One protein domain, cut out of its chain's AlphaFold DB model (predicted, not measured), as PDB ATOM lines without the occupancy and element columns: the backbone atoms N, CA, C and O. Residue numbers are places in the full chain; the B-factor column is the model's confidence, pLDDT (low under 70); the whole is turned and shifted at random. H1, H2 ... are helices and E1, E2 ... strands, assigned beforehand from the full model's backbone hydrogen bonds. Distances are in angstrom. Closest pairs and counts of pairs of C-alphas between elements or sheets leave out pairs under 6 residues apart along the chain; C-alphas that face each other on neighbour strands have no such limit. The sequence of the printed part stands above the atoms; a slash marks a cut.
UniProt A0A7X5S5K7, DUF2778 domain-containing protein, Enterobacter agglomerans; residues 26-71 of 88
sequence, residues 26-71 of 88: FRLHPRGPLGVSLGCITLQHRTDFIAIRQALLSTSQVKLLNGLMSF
ATOM      1  N   PHE A  26      21.644 -12.463 -37.883       69.50
ATOM      2  CA  PHE A  26      20.357 -13.134 -37.685       69.50
ATOM      3  C   PHE A  26      20.544 -14.639 -37.469       69.50
ATOM      4  O   PHE A  26      21.362 -15.278 -38.130       69.50
ATOM      5  N   ARG A  27      19.769 -15.214 -36.543       80.94
ATOM      6  CA  ARG A  27      19.770 -16.655 -36.259       80.94
ATOM      7  C   ARG A  27      18.454 -17.271 -36.715       80.94
ATOM      8  O   ARG A  27      17.402 -16.659 -36.558       80.94
ATOM      9  N   LEU A  28      18.522 -18.491 -37.238       84.88
ATOM     10  CA  LEU A  28      17.353 -19.346 -37.411       84.88
ATOM     11  C   LEU A  28      17.142 -20.133 -36.114       84.88
ATOM     12  O   LEU A  28      18.041 -20.864 -35.695       84.88
ATOM     13  N   HIS A  29      15.985 -19.989 -35.471       87.44
ATOM     14  CA  HIS A  29      15.674 -20.722 -34.241       87.44
ATOM     15  C   HIS A  29      14.169 -21.006 -34.103       87.44
ATOM     16  O   HIS A  29      13.346 -20.304 -34.695       87.44
ATOM     17  N   PRO A  30      13.766 -22.033 -33.334       90.25
ATOM     18  CA  PRO A  30      12.360 -22.219 -32.996       90.25
ATOM     19  C   PRO A  30      11.900 -21.133 -32.017       90.25
ATOM     20  O   PRO A  30      12.720 -20.507 -31.336       90.25
ATOM     21  N   ARG A  31      10.584 -20.933 -31.898       87.00
ATOM     22  CA  ARG A  31      10.008 -20.049 -30.878       87.00
ATOM     23  C   ARG A  31      10.526 -20.424 -29.482       87.00
ATOM     24  O   ARG A  31      10.334 -21.549 -29.024       87.00
ATOM     25  N   GLY A  32      11.192 -19.474 -28.827       82.88
ATOM     26  CA  GLY A  32      11.635 -19.610 -27.438       82.88
ATOM     27  C   GLY A  32      10.486 -19.408 -26.439       82.88
ATOM     28  O   GLY A  32       9.397 -19.001 -26.846       82.88
ATOM     29  N   PRO A  33      10.721 -19.623 -25.132       78.94
ATOM     30  CA  PRO A  33       9.683 -19.535 -24.098       78.94
ATOM     31  C   PRO A  33       8.940 -18.193 -24.074       78.94
ATOM     32  O   PRO A  33       7.733 -18.159 -23.874       78.94
ATOM     33  N   LEU A  34       9.657 -17.094 -24.333       80.50
ATOM     34  CA  LEU A  34       9.099 -15.738 -24.333       80.50
ATOM     35  C   LEU A  34       8.485 -15.324 -25.679       80.50
ATOM     36  O   LEU A  34       7.933 -14.238 -25.791       80.50
ATOM     37  N   GLY A  35       8.618 -16.139 -26.727       73.44
ATOM     38  CA  GLY A  35       8.054 -15.837 -28.046       73.44
ATOM     39  C   GLY A  35       8.677 -14.651 -28.794       73.44
ATOM     40  O   GLY A  35       8.201 -14.311 -29.873       73.44
ATOM     41  N   VAL A  36       9.736 -14.030 -28.268       73.31
ATOM     42  CA  VAL A  36      10.341 -12.823 -28.850       73.31
ATOM     43  C   VAL A  36      11.415 -13.189 -29.880       73.31
ATOM     44  O   VAL A  36      12.346 -13.927 -29.565       73.31
ATOM     45  N   SER A  37      11.311 -12.657 -31.105       68.00
ATOM     46  CA  SER A  37      12.274 -12.916 -32.190       68.00
ATOM     47  C   SER A  37      13.427 -11.905 -32.254       68.00
ATOM     48  O   SER A  37      14.498 -12.234 -32.754       68.00
ATOM     49  N   LEU A  38      13.239 -10.670 -31.765       69.44
ATOM     50  CA  LEU A  38      14.233  -9.575 -31.794       69.44
ATOM     51  C   LEU A  38      14.915  -9.365 -33.170       69.44
ATOM     52  O   LEU A  38      16.046  -8.887 -33.251       69.44
ATOM     53  N   GLY A  39      14.221  -9.720 -34.256       70.50
ATOM     54  CA  GLY A  39      14.724  -9.652 -35.631       70.50
ATOM     55  C   GLY A  39      15.277 -10.966 -36.191       70.50
ATOM     56  O   GLY A  39      15.499 -11.041 -37.390       70.50
ATOM     57  N   CYS A  40      15.467 -12.015 -35.387       78.56
ATOM     58  CA  CYS A  40      15.851 -13.346 -35.864       78.56
ATOM     59  C   CYS A  40      14.732 -14.028 -36.670       78.56
ATOM     60  O   CYS A  40      13.547 -13.742 -36.492       78.56
ATOM     61  N   ILE A  41      15.105 -14.997 -37.510       81.62
ATOM     62  CA  ILE A  41      14.143 -15.833 -38.234       81.62
ATOM     63  C   ILE A  41      13.628 -16.883 -37.245       81.62
ATOM     64  O   ILE A  41      14.315 -17.856 -36.929       81.62
ATOM     65  N   THR A  42      12.430 -16.650 -36.707       86.69
ATOM     66  CA  THR A  42      11.803 -17.532 -35.716       86.69
ATOM     67  C   THR A  42      10.732 -18.394 -36.366       86.69
ATOM     68  O   THR A  42       9.795 -17.871 -36.962       86.69
ATOM     69  N   LEU A  43      10.838 -19.711 -36.205       87.50
ATOM     70  CA  LEU A  43       9.828 -20.655 -36.683       87.50
ATOM     71  C   LEU A  43       8.802 -20.952 -35.588       87.50
ATOM     72  O   LEU A  43       9.163 -21.209 -34.434       87.50
ATOM     73  N   GLN A  44       7.517 -20.907 -35.955       86.94
ATOM     74  CA  GLN A  44       6.403 -21.051 -35.017       86.94
ATOM     75  C   GLN A  44       6.385 -22.439 -34.368       86.94
ATOM     76  O   GLN A  44       6.176 -22.539 -33.157       86.94
ATOM     77  N   HIS A  45       6.613 -23.497 -35.143       90.06
ATOM     78  CA  HIS A  45       6.623 -24.862 -34.632       90.06
ATOM     79  C   HIS A  45       8.044 -25.411 -34.582       90.06
ATOM     80  O   HIS A  45       8.875 -25.189 -35.465       90.06
ATOM     81  N   ARG A  46       8.328 -26.175 -33.524       90.50
ATOM     82  CA  ARG A  46       9.623 -26.844 -33.357       90.50
ATOM     83  C   ARG A  46       9.872 -27.878 -34.460       90.50
ATOM     84  O   ARG A  46      11.019 -28.066 -34.851       90.50
ATOM     85  N   THR A  47       8.817 -28.519 -34.957       94.50
ATOM     86  CA  THR A  47       8.863 -29.470 -36.077       94.50
ATOM     87  C   THR A  47       9.399 -28.818 -37.344       94.50
ATOM     88  O   THR A  47      10.311 -29.365 -37.957       94.50
ATOM     89  N   ASP A  48       8.928 -27.613 -37.671       91.69
ATOM     90  CA  ASP A  48       9.360 -26.864 -38.858       91.69
ATOM     91  C   ASP A  48      10.851 -26.517 -38.762       91.69
ATOM     92  O   ASP A  48      11.612 -26.682 -39.715       91.69
ATOM     93  N   PHE A  49      11.300 -26.112 -37.568       92.00
ATOM     94  CA  PHE A  49      12.719 -25.874 -37.305       92.00
ATOM     95  C   PHE A  49      13.569 -27.127 -37.491       92.00
ATOM     96  O   PHE A  49      14.638 -27.056 -38.097       92.00
ATOM     97  N   ILE A  50      13.108 -28.273 -36.988       94.50
ATOM     98  CA  ILE A  50      13.818 -29.540 -37.167       94.50
ATOM     99  C   ILE A  50      13.891 -29.892 -38.654       94.50
ATOM    100  O   ILE A  50      14.981 -30.200 -39.130       94.50
ATOM    101  N   ALA A  51      12.783 -29.793 -39.392       94.38
ATOM    102  CA  ALA A  51      12.736 -30.102 -40.819       94.38
ATOM    103  C   ALA A  51      13.731 -29.250 -41.625       94.38
ATOM    104  O   ALA A  51      14.564 -29.793 -42.351       94.38
ATOM    105  N   ILE A  52      13.721 -27.928 -41.430       90.56
ATOM    106  CA  ILE A  52      14.639 -27.013 -42.124       90.56
ATOM    107  C   ILE A  52      16.092 -27.268 -41.713       90.56
ATOM    108  O   ILE A  52      16.978 -27.302 -42.566       90.56
ATOM    109  N   ARG A  53      16.362 -27.495 -40.420       91.00
ATOM    110  CA  ARG A  53      17.713 -27.811 -39.940       91.00
ATOM    111  C   ARG A  53      18.259 -29.077 -40.595       91.00
ATOM    112  O   ARG A  53      19.417 -29.077 -41.002       91.00
ATOM    113  N   GLN A  54      17.456 -30.138 -40.688       94.06
ATOM    114  CA  GLN A  54      17.887 -31.382 -41.327       94.06
ATOM    115  C   GLN A  54      18.146 -31.180 -42.822       94.06
ATOM    116  O   GLN A  54      19.188 -31.602 -43.312       94.06
ATOM    117  N   ALA A  55      17.267 -30.454 -43.522       91.56
ATOM    118  CA  ALA A  55      17.468 -30.127 -44.930       91.56
ATOM    119  C   ALA A  55      18.789 -29.364 -45.160       91.56
ATOM    120  O   ALA A  55      19.596 -29.761 -46.003       91.56
ATOM    121  N   LEU A  56      19.068 -28.332 -44.354       89.69
ATOM    122  CA  LEU A  56      20.311 -27.557 -44.443       89.69
ATOM    123  C   LEU A  56      21.549 -28.415 -44.165       89.69
ATOM    124  O   LEU A  56      22.489 -28.391 -44.951       89.69
ATOM    125  N   LEU A  57      21.550 -29.200 -43.083       91.25
ATOM    126  CA  LEU A  57      22.701 -30.037 -42.721       91.25
ATOM    127  C   LEU A  57      22.940 -31.194 -43.700       91.25
ATOM    128  O   LEU A  57      24.063 -31.678 -43.793       91.25
ATOM    129  N   SER A  58      21.911 -31.620 -44.436       94.62
ATOM    130  CA  SER A  58      22.037 -32.618 -45.505       94.62
ATOM    131  C   SER A  58      22.574 -32.045 -46.824       94.62
ATOM    132  O   SER A  58      22.913 -32.797 -47.735       94.62
ATOM    133  N   THR A  59      22.655 -30.716 -46.941       91.88
ATOM    134  CA  THR A  59      23.117 -30.039 -48.155       91.88
ATOM    135  C   THR A  59      24.643 -29.957 -48.175       91.88
ATOM    136  O   THR A  59      25.277 -29.626 -47.172       91.88
ATOM    137  N   SER A  60      25.248 -30.235 -49.333       94.19
ATOM    138  CA  SER A  60      26.693 -30.061 -49.518       94.19
ATOM    139  C   SER A  60      27.088 -28.595 -49.347       94.19
ATOM    140  O   SER A  60      26.419 -27.694 -49.859       94.19
ATOM    141  N   GLN A  61      28.184 -28.350 -48.635       92.12
ATOM    142  CA  GLN A  61      28.637 -26.993 -48.366       92.12
ATOM    143  C   GLN A  61      29.322 -26.370 -49.586       92.12
ATOM    144  O   GLN A  61      30.102 -27.014 -50.286       92.12
ATOM    145  N   VAL A  62      29.101 -25.071 -49.780       91.19
ATOM    146  CA  VAL A  62      29.771 -24.253 -50.795       91.19
ATOM    147  C   VAL A  62      30.709 -23.266 -50.113       91.19
ATOM    148  O   VAL A  62      30.325 -22.586 -49.159       91.19
ATOM    149  N   LYS A  63      31.942 -23.166 -50.614       94.00
ATOM    150  CA  LYS A  63      32.917 -22.180 -50.142       94.00
ATOM    151  C   LYS A  63      32.615 -20.808 -50.746       94.00
ATOM    152  O   LYS A  63      32.569 -20.653 -51.964       94.00
ATOM    153  N   LEU A  64      32.428 -19.812 -49.891       86.00
ATOM    154  CA  LEU A  64      32.229 -18.418 -50.273       86.00
ATOM    155  C   LEU A  64      33.569 -17.715 -50.545       86.00
ATOM    156  O   LEU A  64      34.631 -18.169 -50.117       86.00
ATOM    157  N   LEU A  65      33.514 -16.556 -51.212       87.00
ATOM    158  CA  LEU A  65      34.693 -15.737 -51.547       87.00
ATOM    159  C   LEU A  65      35.516 -15.323 -50.318       87.00
ATOM    160  O   LEU A  65      36.727 -15.163 -50.409       87.00
ATOM    161  N   ASN A  66      34.866 -15.166 -49.165       87.38
ATOM    162  CA  ASN A  66      35.515 -14.838 -47.894       87.38
ATOM    163  C   ASN A  66      36.026 -16.074 -47.129       87.38
ATOM    164  O   ASN A  66      36.408 -15.956 -45.970       87.38
ATOM    165  N   GLY A  67      36.000 -17.258 -47.746       89.38
ATOM    166  CA  GLY A  67      36.495 -18.502 -47.163       89.38
ATOM    167  C   GLY A  67      35.515 -19.231 -46.242       89.38
ATOM    168  O   GLY A  67      35.829 -20.342 -45.823       89.38
ATOM    169  N   LEU A  68      34.338 -18.666 -45.954       88.56
ATOM    170  CA  LEU A  68      33.316 -19.338 -45.149       88.56
ATOM    171  C   LEU A  68      32.639 -20.465 -45.935       88.56
ATOM    172  O   LEU A  68      32.388 -20.331 -47.132       88.56
ATOM    173  N   MET A  69      32.286 -21.546 -45.243       89.56
ATOM    174  CA  MET A  69      31.449 -22.608 -45.796       89.56
ATOM    175  C   MET A  69      29.976 -22.292 -45.535       89.56
ATOM    176  O   MET A  69      29.598 -21.973 -44.408       89.56
ATOM    177  N   SER A  70      29.143 -22.383 -46.569       89.31
ATOM    178  CA  SER A  70      27.700 -22.150 -46.484       89.31
ATOM    179  C   SER A  70      26.914 -23.386 -46.899       89.31
ATOM    180  O   SER A  70      27.274 -24.052 -47.865       89.31
ATOM    181  N   PHE A  71      25.811 -23.656 -46.202       90.00
ATOM    182  CA  PHE A  71      24.837 -24.683 -46.582       90.00
ATOM    183  C   PHE A  71      23.803 -24.181 -47.607       90.00
ATOM    184  O   PHE A  71      23.036 -24.978 -48.133       90.00
TER     185      PHE A  71
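AT A GLANCE: This is residues 26 to 71 of the 88 residues of the protein "DUF2778 domain-containing protein" of Enterobacter agglomerans (UniProt A0A7X5S5K7). With little regular structure, this is a flat, open U: helix H1 forms the base, the strand pair E1 and E2 with its loop stands at one end, and the unnamed residues 58 to 71 fold back on themselves at the other. The printed part has 46 residues, with E1, E2 and H1 in that order, the strands parallel. The class is mixed, helices and strands, with 18 residues in named elements. It is loose, radius of gyration of the C-alphas 13.0 A, spanning 37 by 21 by 9 A.

IN THESE COORDINATES: E1, residues 28 to 30, begins at C-alpha 28 (17.353, -19.346, -37.411) and measures 7.3 A. E2, residues 41 to 43, measures 6.7 A. H1, residues 46 to 57, measures 16.4 A and ends at C-alpha 57 (22.701, -30.037, -42.721).

HOW THE PARTS SIT: E1 and E2 are parallel at 29 degrees, with N 29 and O 41 within hydrogen-bond range at 3.1 A. The closest C-alphas of E1 and H1, Pro 30 and Arg 46, are 5.4 A apart. Every O i to N i+4 pair in H1 is within hydrogen-bond range. Residues 62 to 63 pair briefly with 69 to 70, antiparallel.

THE WHOLE: The C-alphas farthest apart, Leu 34 and Leu 65, are 37.4 A apart. The printed part has no cut. Neither link is long. Residues 26 and 37 to 38 have pLDDT under 70.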